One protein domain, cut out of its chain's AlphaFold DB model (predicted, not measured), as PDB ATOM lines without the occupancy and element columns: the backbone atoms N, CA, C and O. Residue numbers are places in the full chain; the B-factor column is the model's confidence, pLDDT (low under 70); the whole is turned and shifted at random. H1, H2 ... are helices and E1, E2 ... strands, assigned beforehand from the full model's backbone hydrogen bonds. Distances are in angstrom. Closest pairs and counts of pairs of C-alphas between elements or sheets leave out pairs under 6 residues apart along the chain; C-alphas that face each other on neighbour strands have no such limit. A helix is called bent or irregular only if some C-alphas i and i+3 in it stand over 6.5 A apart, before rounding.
ATOM      1  N   PRO A   2      44.137 -38.216 -44.976       75.00
ATOM      2  CA  PRO A   2      42.713 -37.849 -44.850       75.00
ATOM      3  C   PRO A   2      42.274 -36.652 -45.714       75.00
ATOM      4  O   PRO A   2      41.199 -36.668 -46.302       75.00
ATOM      5  N   LEU A   3      43.137 -35.639 -45.856       86.12
ATOM      6  CA  LEU A   3      42.827 -34.433 -46.635       86.12
ATOM      7  C   LEU A   3      42.699 -34.698 -48.145       86.12
ATOM      8  O   LEU A   3      41.890 -34.057 -48.811       86.12
ATOM      9  N   LEU A   4      43.458 -35.661 -48.684       90.88
ATOM     10  CA  LEU A   4      43.340 -36.049 -50.093       90.88
ATOM     11  C   LEU A   4      42.020 -36.782 -50.346       90.88
ATOM     12  O   LEU A   4      41.322 -36.452 -51.300       90.88
ATOM     13  N   ALA A   5      41.651 -37.715 -49.464       88.44
ATOM     14  CA  ALA A   5      40.380 -38.427 -49.562       88.44
ATOM     15  C   ALA A   5      39.186 -37.457 -49.486       88.44
ATOM     16  O   ALA A   5      38.297 -37.512 -50.330       88.44
ATOM     17  N   ALA A   6      39.202 -36.506 -48.543       91.38
ATOM     18  CA  ALA A   6      38.162 -35.480 -48.440       91.38
ATOM     19  C   ALA A   6      38.056 -34.633 -49.718       91.38
ATOM     20  O   ALA A   6      36.955 -34.349 -50.189       91.38
ATOM     21  N   ARG A   7      39.197 -34.265 -50.316       93.88
ATOM     22  CA  ARG A   7      39.228 -33.550 -51.595       93.88
ATOM     23  C   ARG A   7      38.592 -34.369 -52.718       93.88
ATOM     24  O   ARG A   7      37.727 -33.840 -53.402       93.88
ATOM     25  N   GLN A   8      38.978 -35.634 -52.878       95.81
ATOM     26  CA  GLN A   8      38.448 -36.511 -53.930       95.81
ATOM     27  C   GLN A   8      36.938 -36.740 -53.781       95.81
ATOM     28  O   GLN A   8      36.204 -36.652 -54.760       95.81
ATOM     29  N   ILE A   9      36.454 -36.950 -52.552       95.44
ATOM     30  CA  ILE A   9      35.015 -37.062 -52.267       95.44
ATOM     31  C   ILE A   9      34.289 -35.766 -52.648       95.44
ATOM     32  O   ILE A   9      33.235 -35.798 -53.277       95.44
ATOM     33  N   ASN A  10      34.869 -34.612 -52.316       96.38
ATOM     34  CA  ASN A  10      34.295 -33.313 -52.655       96.38
ATOM     35  C   ASN A  10      34.318 -33.003 -54.157       96.38
ATOM     36  O   ASN A  10      33.426 -32.307 -54.640       96.38
ATOM     37  N   GLU A  11      35.328 -33.477 -54.889       96.38
ATOM     38  CA  GLU A  11      35.396 -33.399 -56.354       96.38
ATOM     39  C   GLU A  11      34.348 -34.315 -57.010       96.38
ATOM     40  O   GLU A  11      33.786 -33.951 -58.038       96.38
ATOM     41  N   ALA A  12      34.000 -35.437 -56.372       96.88
ATOM     42  CA  ALA A  12      32.952 -36.363 -56.811       96.88
ATOM     43  C   ALA A  12      31.513 -35.943 -56.425       96.88
ATOM     44  O   ALA A  12      30.586 -36.736 -56.568       96.88
ATOM     45  N   GLY A  13      31.303 -34.714 -55.934       95.00
ATOM     46  CA  GLY A  13      29.976 -34.195 -55.565       95.00
ATOM     47  C   GLY A  13      29.648 -34.231 -54.067       95.00
ATOM     48  O   GLY A  13      28.566 -33.803 -53.665       95.00
ATOM     49  N   GLY A  14      30.590 -34.664 -53.225       94.75
ATOM     50  CA  GLY A  14      30.445 -34.669 -51.769       94.75
ATOM     51  C   GLY A  14      29.633 -35.850 -51.226       94.75
ATOM     52  O   GLY A  14      29.338 -36.814 -51.926       94.75
ATOM     53  N   VAL A  15      29.277 -35.779 -49.944       92.88
ATOM     54  CA  VAL A  15      28.451 -36.783 -49.256       92.88
ATOM     55  C   VAL A  15      27.051 -36.216 -49.087       92.88
ATOM     56  O   VAL A  15      26.885 -35.165 -48.471       92.88
ATOM     57  N   LEU A  16      26.043 -36.891 -49.651       93.56
ATOM     58  CA  LEU A  16      24.647 -36.424 -49.643       93.56
ATOM     59  C   LEU A  16      24.507 -34.976 -50.169       93.56
ATOM     60  O   LEU A  16      23.769 -34.166 -49.609       93.56
ATOM     61  N   GLY A  17      25.281 -34.627 -51.205       92.75
ATOM     62  CA  GLY A  17      25.314 -33.285 -51.799       92.75
ATOM     63  C   GLY A  17      26.025 -32.215 -50.956       92.75
ATOM     64  O   GLY A  17      26.008 -31.041 -51.321       92.75
ATOM     65  N   LYS A  18      26.658 -32.587 -49.836       94.50
ATOM     66  CA  LYS A  18      27.414 -31.674 -48.966       94.50
ATOM     67  C   LYS A  18      28.914 -31.911 -49.088       94.50
ATOM     68  O   LYS A  18      29.383 -33.048 -49.128       94.50
ATOM     69  N   ARG A  19      29.688 -30.825 -49.091       94.38
ATOM     70  CA  ARG A  19      31.154 -30.906 -49.051       94.38
ATOM     71  C   ARG A  19      31.625 -31.256 -47.641       94.38
ATOM     72  O   ARG A  19      31.171 -30.669 -46.664       94.38
ATOM     73  N   LEU A  20      32.578 -32.174 -47.551       92.50
ATOM     74  CA  LEU A  20      33.309 -32.490 -46.335       92.50
ATOM     75  C   LEU A  20      34.279 -31.356 -45.992       92.50
ATOM     76  O   LEU A  20      35.071 -30.938 -46.839       92.50
ATOM     77  N   ASN A  21      34.254 -30.914 -44.737       90.88
ATOM     78  CA  ASN A  21      35.270 -30.040 -44.162       90.88
ATOM     79  C   ASN A  21      36.147 -30.863 -43.211       90.88
ATOM     80  O   ASN A  21      35.714 -31.216 -42.116       90.88
ATOM     81  N   ALA A  22      37.350 -31.222 -43.657       90.25
ATOM     82  CA  ALA A  22      38.271 -32.045 -42.884       90.25
ATOM     83  C   ALA A  22      39.295 -31.166 -42.158       90.25
ATOM     84  O   ALA A  22      40.035 -30.414 -42.791       90.25
ATOM     85  N   ILE A  23      39.370 -31.313 -40.836       90.50
ATOM     86  CA  ILE A  23      40.352 -30.644 -39.981       90.50
ATOM     87  C   ILE A  23      41.358 -31.699 -39.526       90.50
ATOM     88  O   ILE A  23      40.973 -32.767 -39.055       90.50
ATOM     89  N   ALA A  24      42.648 -31.415 -39.692       89.69
ATOM     90  CA  ALA A  24      43.722 -32.309 -39.274       89.69
ATOM     91  C   ALA A  24      44.569 -31.628 -38.200       89.69
ATOM     92  O   ALA A  24      45.167 -30.583 -38.451       89.69
ATOM     93  N   LEU A  25      44.634 -32.248 -37.023       89.81
ATOM     94  CA  LEU A  25      45.469 -31.820 -35.905       89.81
ATOM     95  C   LEU A  25      46.507 -32.902 -35.600       89.81
ATOM     96  O   LEU A  25      46.260 -34.093 -35.798       89.81
ATOM     97  N   VAL A  26      47.677 -32.487 -35.121       89.12
ATOM     98  CA  VAL A  26      48.757 -33.394 -34.722       89.12
ATOM     99  C   VAL A  26      49.136 -33.078 -33.286       89.12
ATOM    100  O   VAL A  26      49.726 -32.037 -33.013       89.12
ATOM    101  N   ALA A  27      48.812 -33.999 -32.383       87.75
ATOM    102  CA  ALA A  27      49.182 -33.915 -30.978       87.75
ATOM    103  C   ALA A  27      50.505 -34.641 -30.699       87.75
ATOM    104  O   ALA A  27      50.743 -35.744 -31.211       87.75
ATOM    105  N   ARG A  28      51.336 -34.049 -29.840       84.44
ATOM    106  CA  ARG A  28      52.636 -34.567 -29.386       84.44
ATOM    107  C   ARG A  28      52.492 -35.714 -28.392       84.44
ATOM    108  O   ARG A  28      53.289 -36.646 -28.433       84.44
ATOM    109  N   ASP A  29      51.473 -35.657 -27.543       84.56
ATOM    110  CA  ASP A  29      51.198 -36.626 -26.480       84.56
ATOM    111  C   ASP A  29      49.686 -36.870 -26.330       84.56
ATOM    112  O   ASP A  29      48.907 -36.521 -27.223       84.56
ATOM    113  N   ASN A  30      49.281 -37.599 -25.291       88.38
ATOM    114  CA  ASN A  30      47.880 -37.951 -25.062       88.38
ATOM    115  C   ASN A  30      47.080 -36.795 -24.444       88.38
ATOM    116  O   ASN A  30      45.905 -36.649 -24.778       88.38
ATOM    117  N   ASP A  31      47.708 -35.951 -23.625       91.44
ATOM    118  CA  ASP A  31      47.049 -34.830 -22.943       91.44
ATOM    119  C   ASP A  31      46.711 -33.714 -23.939       91.44
ATOM    120  O   ASP A  31      45.595 -33.184 -23.974       91.44
ATOM    121  N   GLU A  32      47.655 -33.403 -24.832       92.88
ATOM    122  CA  GLU A  32      47.431 -32.475 -25.934       92.88
ATOM    123  C   GLU A  32      46.365 -33.013 -26.900       92.88
ATOM    124  O   GLU A  32      45.504 -32.255 -27.346       92.88
ATOM    125  N   ALA A  33      46.358 -34.325 -27.176       93.00
ATOM    126  CA  ALA A  33      45.331 -34.946 -28.014       93.00
ATOM    127  C   ALA A  33      43.934 -34.836 -27.393       93.00
ATOM    128  O   ALA A  33      42.970 -34.570 -28.109       93.00
ATOM    129  N   GLN A  34      43.826 -35.004 -26.073       95.38
ATOM    130  CA  GLN A  34      42.564 -34.861 -25.354       95.38
ATOM    131  C   GLN A  34      42.050 -33.419 -25.407       95.38
ATOM    132  O   GLN A  34      40.876 -33.194 -25.695       95.38
ATOM    133  N   THR A  35      42.941 -32.441 -25.219       97.31
ATOM    134  CA  THR A  35      42.604 -31.011 -25.322       97.31
ATOM    135  C   THR A  35      42.146 -30.646 -26.736       97.31
ATOM    136  O   THR A  35      41.104 -30.016 -26.908       97.31
ATOM    137  N   MET A  36      42.881 -31.079 -27.764       96.94
ATOM    138  CA  MET A  36      42.510 -30.863 -29.166       96.94
ATOM    139  C   MET A  36      41.178 -31.540 -29.519       96.94
ATOM    140  O   MET A  36      40.353 -30.951 -30.212       96.94
ATOM    141  N   GLY A  37      40.940 -32.762 -29.035       96.19
ATOM    142  CA  GLY A  37      39.675 -33.459 -29.254       96.19
ATOM    143  C   GLY A  37      38.494 -32.747 -28.599       96.19
ATOM    144  O   GLY A  37      37.461 -32.585 -29.243       96.19
ATOM    145  N   GLN A  38      38.664 -32.233 -27.376       97.12
ATOM    146  CA  GLN A  38      37.653 -31.402 -26.718       97.12
ATOM    147  C   GLN A  38      37.331 -30.147 -27.544       97.12
ATOM    148  O   GLN A  38      36.164 -29.860 -27.791       97.12
ATOM    149  N   GLN A  39      38.351 -29.448 -28.055       96.50
ATOM    150  CA  GLN A  39      38.158 -28.274 -28.916       96.50
ATOM    151  C   GLN A  39      37.376 -28.604 -30.195       96.50
ATOM    152  O   GLN A  39      36.502 -27.839 -30.595       96.50
ATOM    153  N   LEU A  40      37.667 -29.741 -30.835       96.06
ATOM    154  CA  LEU A  40      36.928 -30.188 -32.018       96.06
ATOM    155  C   LEU A  40      35.463 -30.501 -31.682       96.06
ATOM    156  O   LEU A  40      34.564 -30.095 -32.419       96.06
ATOM    157  N   LEU A  41      35.215 -31.187 -30.564       96.69
ATOM    158  CA  LEU A  41      33.864 -31.501 -30.095       96.69
ATOM    159  C   LEU A  41      33.060 -30.236 -29.781       96.69
ATOM    160  O   LEU A  41      31.898 -30.135 -30.173       96.69
ATOM    161  N   ASP A  42      33.671 -29.250 -29.129       96.50
ATOM    162  CA  ASP A  42      33.018 -27.971 -28.836       96.50
ATOM    163  C   ASP A  42      32.797 -27.120 -30.092       96.50
ATOM    164  O   ASP A  42      31.817 -26.381 -30.166       96.50
ATOM    165  N   ALA A  43      33.635 -27.285 -31.119       95.12
ATOM    166  CA  ALA A  43      33.427 -26.702 -32.444       95.12
ATOM    167  C   ALA A  43      32.348 -27.424 -33.281       95.12
ATOM    168  O   ALA A  43      32.052 -26.991 -34.396       95.12
ATOM    169  N   GLY A  44      31.752 -28.511 -32.775       95.19
ATOM    170  CA  GLY A  44      30.624 -29.195 -33.413       95.19
ATOM    171  C   GLY A  44      31.004 -30.141 -34.556       95.19
ATOM    172  O   GLY A  44      30.219 -30.321 -35.495       95.19
ATOM    173  N   VAL A  45      32.197 -30.749 -34.514       95.50
ATOM    174  CA  VAL A  45      32.548 -31.806 -35.476       95.50
ATOM    175  C   VAL A  45      31.571 -32.978 -35.385       95.50
ATOM    176  O   VAL A  45      31.135 -33.368 -34.309       95.50
ATOM    177  N   GLN A  46      31.241 -33.551 -36.540       94.62
ATOM    178  CA  GLN A  46      30.256 -34.634 -36.635       94.62
ATOM    179  C   GLN A  46      30.874 -36.024 -36.456       94.62
ATOM    180  O   GLN A  46      30.169 -36.974 -36.147       94.62
ATOM    181  N   ILE A  47      32.182 -36.155 -36.692       94.75
ATOM    182  CA  ILE A  47      32.941 -37.401 -36.554       94.75
ATOM    183  C   ILE A  47      34.336 -37.029 -36.064       94.75
ATOM    184  O   ILE A  47      34.958 -36.108 -36.602       94.75
ATOM    185  N   LEU A  48      34.849 -37.772 -35.087       95.56
ATOM    186  CA  LEU A  48      36.254 -37.715 -34.711       95.56
ATOM    187  C   LEU A  48      37.020 -38.832 -35.411       95.56
ATOM    188  O   LEU A  48      36.672 -40.000 -35.287       95.56
ATOM    189  N   ASN A  49      38.094 -38.484 -36.116       93.06
ATOM    190  CA  ASN A  49      39.083 -39.466 -36.539       93.06
ATOM    191  C   ASN A  49      40.260 -39.425 -35.557       93.06
ATOM    192  O   ASN A  49      40.904 -38.383 -35.413       93.06
ATOM    193  N   VAL A  50      40.510 -40.539 -34.867       92.69
ATOM    194  CA  VAL A  50      41.505 -40.617 -33.794       92.69
ATOM    195  C   VAL A  50      42.472 -41.765 -34.053       92.69
ATOM    196  O   VAL A  50      42.081 -42.929 -34.147       92.69
ATOM    197  N   SER A  51      43.762 -41.443 -34.097       87.50
ATOM    198  CA  SER A  51      44.841 -42.429 -34.157       87.50
ATOM    199  C   SER A  51      45.331 -42.792 -32.749       87.50
ATOM    200  O   SER A  51      45.405 -41.921 -31.885       87.50
ATOM    201  N   THR A  52      45.778 -44.042 -32.589       89.12
ATOM    202  CA  THR A  52      46.228 -44.723 -31.352       89.12
ATOM    203  C   THR A  52      45.121 -45.141 -30.376       89.12
ATOM    204  O   THR A  52      44.228 -44.372 -30.021       89.12
ATOM    205  N   SER A  53      45.220 -46.381 -29.879       93.44
ATOM    206  CA  SER A  53      44.210 -46.976 -28.995       93.44
ATOM    207  C   SER A  53      44.008 -46.190 -27.702       93.44
ATOM    208  O   SER A  53      42.875 -46.015 -27.268       93.44
ATOM    209  N   THR A  54      45.086 -45.676 -27.110       93.75
ATOM    210  CA  THR A  54      45.017 -44.891 -25.870       93.75
ATOM    211  C   THR A  54      44.251 -43.582 -26.071       93.75
ATOM    212  O   THR A  54      43.416 -43.224 -25.247       93.75
ATOM    213  N   ARG A  55      44.457 -42.888 -27.197       94.56
ATOM    214  CA  ARG A  55      43.742 -41.637 -27.489       94.56
ATOM    215  C   ARG A  55      42.263 -41.870 -27.765       94.56
ATOM    216  O   ARG A  55      41.448 -41.068 -27.323       94.56
ATOM    217  N   VAL A  56      41.915 -42.969 -28.442       96.25
ATOM    218  CA  VAL A  56      40.511 -43.375 -28.625       96.25
ATOM    219  C   VAL A  56      39.837 -43.548 -27.265       96.25
ATOM    220  O   VAL A  56      38.793 -42.950 -27.026       96.25
ATOM    221  N   LEU A  57      40.461 -44.297 -26.351       96.62
ATOM    222  CA  LEU A  57      39.912 -44.532 -25.012       96.62
ATOM    223  C   LEU A  57      39.795 -43.242 -24.184       96.62
ATOM    224  O   LEU A  57      38.788 -43.055 -23.510       96.62
ATOM    225  N   ASN A  58      40.769 -42.332 -24.269       96.31
ATOM    226  CA  ASN A  58      40.729 -41.056 -23.544       96.31
ATOM    227  C   ASN A  58      39.647 -40.099 -24.073       96.31
ATOM    228  O   ASN A  58      39.062 -39.345 -23.300       96.31
ATOM    229  N   LEU A  59      39.388 -40.107 -25.384       97.56
ATOM    230  CA  LEU A  59      38.383 -39.245 -26.012       97.56
ATOM    231  C   LEU A  59      36.969 -39.828 -25.957       97.56
ATOM    232  O   LEU A  59      36.008 -39.069 -26.067       97.56
ATOM    233  N   LEU A  60      36.825 -41.140 -25.761       97.75
ATOM    234  CA  LEU A  60      35.531 -41.819 -25.753       97.75
ATOM    235  C   LEU A  60      34.515 -41.202 -24.770       97.75
ATOM    236  O   LEU A  60      33.396 -40.942 -25.205       97.75
ATOM    237  N   PRO A  61      34.849 -40.883 -23.503       97.69
ATOM    238  CA  PRO A  61      33.891 -40.244 -22.598       97.69
ATOM    239  C   PRO A  61      33.388 -38.885 -23.109       97.69
ATOM    240  O   PRO A  61      32.211 -38.563 -22.965       97.69
ATOM    241  N   LEU A  62      34.268 -38.101 -23.741       97.69
ATOM    242  CA  LEU A  62      33.933 -36.782 -24.288       97.69
ATOM    243  C   LEU A  62      33.050 -36.909 -25.534       97.69
ATOM    244  O   LEU A  62      32.075 -36.178 -25.695       97.69
ATOM    245  N   ALA A  63      33.377 -37.871 -26.396       97.50
ATOM    246  CA  ALA A  63      32.623 -38.187 -27.597       97.50
ATOM    247  C   ALA A  63      31.216 -38.716 -27.258       97.50
ATOM    248  O   ALA A  63      30.233 -38.227 -27.814       97.50
ATOM    249  N   ARG A  64      31.107 -39.610 -26.262       97.44
ATOM    250  CA  ARG A  64      29.835 -40.108 -25.702       97.44
ATOM    251  C   ARG A  64      28.953 -38.981 -25.187       97.44
ATOM    252  O   ARG A  64      27.786 -38.908 -25.559       97.44
ATOM    253  N   ALA A  65      29.515 -38.051 -24.414       97.00
ATOM    254  CA  ALA A  65      28.770 -36.906 -23.886       97.00
ATOM    255  C   ALA A  65      28.162 -36.004 -24.981       97.00
ATOM    256  O   ALA A  65      27.210 -35.272 -24.713       97.00
ATOM    257  N   LYS A  66      28.700 -36.044 -26.206       97.19
ATOM    258  CA  LYS A  66      28.228 -35.259 -27.356       97.19
ATOM    259  C   LYS A  66      27.509 -36.107 -28.417       97.19
ATOM    260  O   LYS A  66      27.051 -35.542 -29.405       97.19
ATOM    261  N   GLY A  67      27.430 -37.431 -28.248       97.00
ATOM    262  CA  GLY A  67      26.899 -38.353 -29.259       97.00
ATOM    263  C   GLY A  67      27.696 -38.363 -30.570       97.00
ATOM    264  O   GLY A  67      27.127 -38.598 -31.633       97.00
ATOM    265  N   VAL A  68      28.996 -38.053 -30.519       98.12
ATOM    266  CA  VAL A  68      29.858 -37.973 -31.707       98.12
ATOM    267  C   VAL A  68      30.600 -39.300 -31.884       98.12
ATOM    268  O   VAL A  68      31.327 -39.698 -30.975       98.12
ATOM    269  N   PRO A  69      30.484 -39.985 -33.033       97.56
ATOM    270  CA  PRO A  69      31.223 -41.217 -33.274       97.56
ATOM    271  C   PRO A  69      32.726 -40.965 -33.457       97.56
ATOM    272  O   PRO A  69      33.158 -39.963 -34.043       97.56
ATOM    273  N   ILE A  70      33.524 -41.924 -32.997       97.06
ATOM    274  CA  ILE A  70      34.964 -42.021 -33.224       97.06
ATOM    275  C   ILE A  70      35.221 -43.084 -34.293       97.06
ATOM    276  O   ILE A  70      34.870 -44.251 -34.137       97.06
ATOM    277  N   LEU A  71      35.910 -42.692 -35.359       94.38
ATOM    278  CA  LEU A  71      36.471 -43.588 -36.362       94.38
ATOM    279  C   LEU A  71      37.985 -43.705 -36.157       94.38
ATOM    280  O   LEU A  71      38.672 -42.696 -35.993       94.38
ATOM    281  N   THR A  72      38.531 -44.917 -36.221       91.38
ATOM    282  CA  THR A  72      39.980 -45.134 -36.137       91.38
ATOM    283  C   THR A  72      40.507 -46.064 -37.230       91.38
ATOM    284  O   THR A  72      39.993 -47.158 -37.469       91.38
ATOM    285  N   GLU A  73      41.558 -45.632 -37.923       84.75
ATOM    286  CA  GLU A  73      42.213 -46.389 -38.996       84.75
ATOM    287  C   GLU A  73      43.402 -47.228 -38.518       84.75
ATOM    288  O   GLU A  73      43.787 -48.184 -39.186       84.75
ATOM    289  N   SER A  74      44.004 -46.860 -37.386       82.69
ATOM    290  CA  SER A  74      45.315 -47.373 -36.964       82.69
ATOM    291  C   SER A  74      45.322 -48.046 -35.592       82.69
ATOM    292  O   SER A  74      46.341 -48.616 -35.204       82.69
ATOM    293  N   SER A  75      44.209 -48.005 -34.856       89.19
ATOM    294  CA  SER A  75      44.138 -48.528 -33.490       89.19
ATOM    295  C   SER A  75      43.677 -49.984 -33.459       89.19
ATOM    296  O   SER A  75      42.564 -50.298 -33.877       89.19
ATOM    297  N   SER A  76      44.516 -50.865 -32.917       90.81
ATOM    298  CA  SER A  76      44.333 -52.322 -32.991       90.81
ATOM    299  C   SER A  76      44.146 -53.011 -31.634       90.81
ATOM    300  O   SER A  76      43.801 -54.198 -31.608       90.81
ATOM    301  N   SER A  77      44.302 -52.282 -30.516       92.94
ATOM    302  CA  SER A  77      44.157 -52.842 -29.163       92.94
ATOM    303  C   SER A  77      42.852 -53.638 -29.016       92.94
ATOM    304  O   SER A  77      41.787 -53.133 -29.396       92.94
ATOM    305  N   PRO A  78      42.901 -54.856 -28.441       92.19
ATOM    306  CA  PRO A  78      41.719 -55.689 -28.233       92.19
ATOM    307  C   PRO A  78      40.653 -54.992 -27.383       92.19
ATOM    308  O   PRO A  78      39.469 -55.194 -27.642       92.19
ATOM    309  N   THR A  79      41.056 -54.111 -26.454       92.50
ATOM    310  CA  THR A  79      40.156 -53.341 -25.580       92.50
ATOM    311  C   THR A  79      39.128 -52.528 -26.362       92.50
ATOM    312  O   THR A  79      38.010 -52.346 -25.894       92.50
ATOM    313  N   LEU A  80      39.462 -52.079 -27.576       92.62
ATOM    314  CA  LEU A  80      38.523 -51.343 -28.429       92.62
ATOM    315  C   LEU A  80      37.344 -52.197 -28.912       92.62
ATOM    316  O   LEU A  80      36.363 -51.640 -29.376       92.62
ATOM    317  N   SER A  81      37.433 -53.526 -28.817       90.88
ATOM    318  CA  SER A  81      36.340 -54.438 -29.190       90.88
ATOM    319  C   SER A  81      35.403 -54.751 -28.020       90.88
ATOM    320  O   SER A  81      34.394 -55.415 -28.218       90.88
ATOM    321  N   THR A  82      35.771 -54.363 -26.795       90.88
ATOM    322  CA  THR A  82      35.061 -54.749 -25.564       90.88
ATOM    323  C   THR A  82      34.707 -53.564 -24.675       90.88
ATOM    324  O   THR A  82      34.023 -53.738 -23.670       90.88
ATOM    325  N   VAL A  83      35.229 -52.373 -24.974       94.12
ATOM    326  CA  VAL A  83      34.912 -51.154 -24.230       94.12
ATOM    327  C   VAL A  83      33.443 -50.791 -24.442       94.12
ATOM    328  O   VAL A  83      32.942 -50.877 -25.556       94.12
ATOM    329  N   ALA A  84      32.759 -50.376 -23.375       95.31
ATOM    330  CA  ALA A  84      31.409 -49.835 -23.483       95.31
ATOM    331  C   ALA A  84      31.466 -48.456 -24.157       95.31
ATOM    332  O   ALA A  84      31.870 -47.464 -23.536       95.31
ATOM    333  N   ASP A  85      31.100 -48.414 -25.432       94.94
ATOM    334  CA  ASP A  85      31.279 -47.267 -26.317       94.94
ATOM    335  C   ASP A  85      29.976 -46.607 -26.780       94.94
ATOM    336  O   ASP A  85      30.044 -45.600 -27.477       94.94
ATOM    337  N   ASP A  86      28.819 -47.126 -26.366       95.88
ATOM    338  CA  ASP A  86      27.488 -46.684 -26.806       95.88
ATOM    339  C   ASP A  86      27.333 -46.692 -28.341       95.88
ATOM    340  O   ASP A  86      26.725 -45.787 -28.910       95.88
ATOM    341  N   ASP A  87      27.916 -47.691 -29.017       95.56
ATOM    342  CA  ASP A  87      27.926 -47.817 -30.482       95.56
ATOM    343  C   ASP A  87      28.590 -46.620 -31.197       95.56
ATOM    344  O   ASP A  87      28.238 -46.256 -32.327       95.56
ATOM    345  N   LEU A  88      29.567 -45.977 -30.541       96.88
ATOM    346  CA  LEU A  88      30.277 -44.818 -31.083       96.88
ATOM    347  C   LEU A  88      31.683 -45.123 -31.601       96.88
ATOM    348  O   LEU A  88      32.235 -44.258 -32.281       96.88
ATOM    349  N   VAL A  89      32.297 -46.279 -31.321       96.50
ATOM    350  CA  VAL A  89      33.673 -46.567 -31.762       96.50
ATOM    351  C   VAL A  89      33.684 -47.527 -32.944       96.50
ATOM    352  O   VAL A  89      33.405 -48.717 -32.840       96.50
ATOM    353  N   TYR A  90      34.135 -47.015 -34.086       94.94
ATOM    354  CA  TYR A  90      34.287 -47.772 -35.322       94.94
ATOM    355  C   TYR A  90      35.760 -47.857 -35.700       94.94
ATOM    356  O   TYR A  90      36.488 -46.861 -35.678       94.94
ATOM    357  N   ARG A  91      36.218 -49.042 -36.110       89.88
ATOM    358  CA  ARG A  91      37.588 -49.237 -36.600       89.88
ATOM    359  C   ARG A  91      37.618 -49.837 -37.995       89.88
ATOM    360  O   ARG A  91      36.834 -50.723 -38.316       89.88
ATOM    361  N   ILE A  92      38.580 -49.379 -38.789       86.44
ATOM    362  CA  ILE A  92      38.927 -49.976 -40.089       86.44
ATOM    363  C   ILE A  92      40.100 -50.957 -39.920       86.44
ATOM    364  O   ILE A  92      40.231 -51.919 -40.674       86.44
TER     365      ILE A  92
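What this domain is: This is residues 2 to 92 of the 265 residues of the protein "Peripla_BP_6 domain-containing protein" of Massilia sp. NR 4-1 (UniProt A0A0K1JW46). A very small parallel sheet, E1 beside E2, is widened by the short stretch of residues 48 to 49, paired with E1, and H3 packs over one face of it with H2 side by side with H3. The short helix H4 lies by the E2 end of this body, while H1, with the long loop of residues 12 to 29 folding back from it, is set off as a separate piece and makes one end of the longest axis. The printed part has 91 residues with four named helices and two named strands, in the order H1, H2, H3, E1, H4, E2 along the chain, and its class is mostly helix. The sheet's order is E1 then E2, parallel. The whole is compact, with a radius of gyration of the C-alphas of 13.5 A, and the C-alphas span 37 by 25 by 22 A.

Where its parts are: The sheet is made of E1, residues 70 to 72, and E2, residues 89 to 91. E1 begins at C-alpha 70, at (34.964, -42.021, -33.224), and E2 ends at C-alpha 91, at (37.588, -49.237, -36.600). The longest helix is H3, residues 53 to 66, 19.9 A from first to last C-alpha. H3 is irregular, but only just: C-alphas 58 and 61 are 7.0 A apart. H2, residues 30 to 42, measures 18.3 A from first to last C-alpha. H4 is short, residues 78 to 81. H1, residues 2 to 11, measures 14.3 A from its C-alpha 2 at (42.713, -37.849, -44.850) to its C-alpha 11.

How they stand to each other: E1 and E2 are parallel neighbours, with 19 degrees between their N-to-C directions. The C-alphas of Leu 71 and Tyr 90 face each other at 4.8 A. Across this pair N 72 and O 90 are within hydrogen-bond range at 2.9 A, and so are N 90 and O 70 at 2.9 A. Residues 48 to 49 pair with residues 70 to 71 of E1, parallel. E1, H4 and E2 form a strand-helix-strand unit, two parallel neighbour strands with a helix between them along the chain, and its crossover is right-handed. The closest C-alphas of H3 and E1 are those of Ala 63 and Ile 70, 7.2 A apart, and the closest of H3 and E2 are those of Leu 60 and Val 89, 7.9 A apart. H2 and H3 touch, their closest C-alphas being those of Asn 30 and Arg 55 at 6.0 A. They run the same way at a shallow tilt of 26 degrees. H3 and H4 are close but not clearly touching, with the closest C-alphas, of Ser 53 and Leu 80, 7.2 A apart. The closest C-alphas of H4 and E2 are those of Leu 80 and Val 89, 7.6 A apart. H2 is apart from E1, E2 and H4. H1 is apart from H2, H3, H4, E1 and E2. Every O i to N i+4 pair is within hydrogen-bond range in H1 and H2, and 8 of 10 are in H3; H4 is too short for such a pair.

The domain as a whole: The two C-alphas farthest apart are those of Glu 11 and Thr 82, at 37.5 A. The C-alphas of Pro 2 and Ile 92, the first and last printed, are 13.6 A apart. The printed part has no cut. The link from H1 to H2, with 18 residues, is long; those from H2 to H3 and from H4 to E2 are short, and those from H3 to E1 and from E1 to H4 are tight. The mean pLDDT of the printed part is 93.3, and no printed residue is under 70.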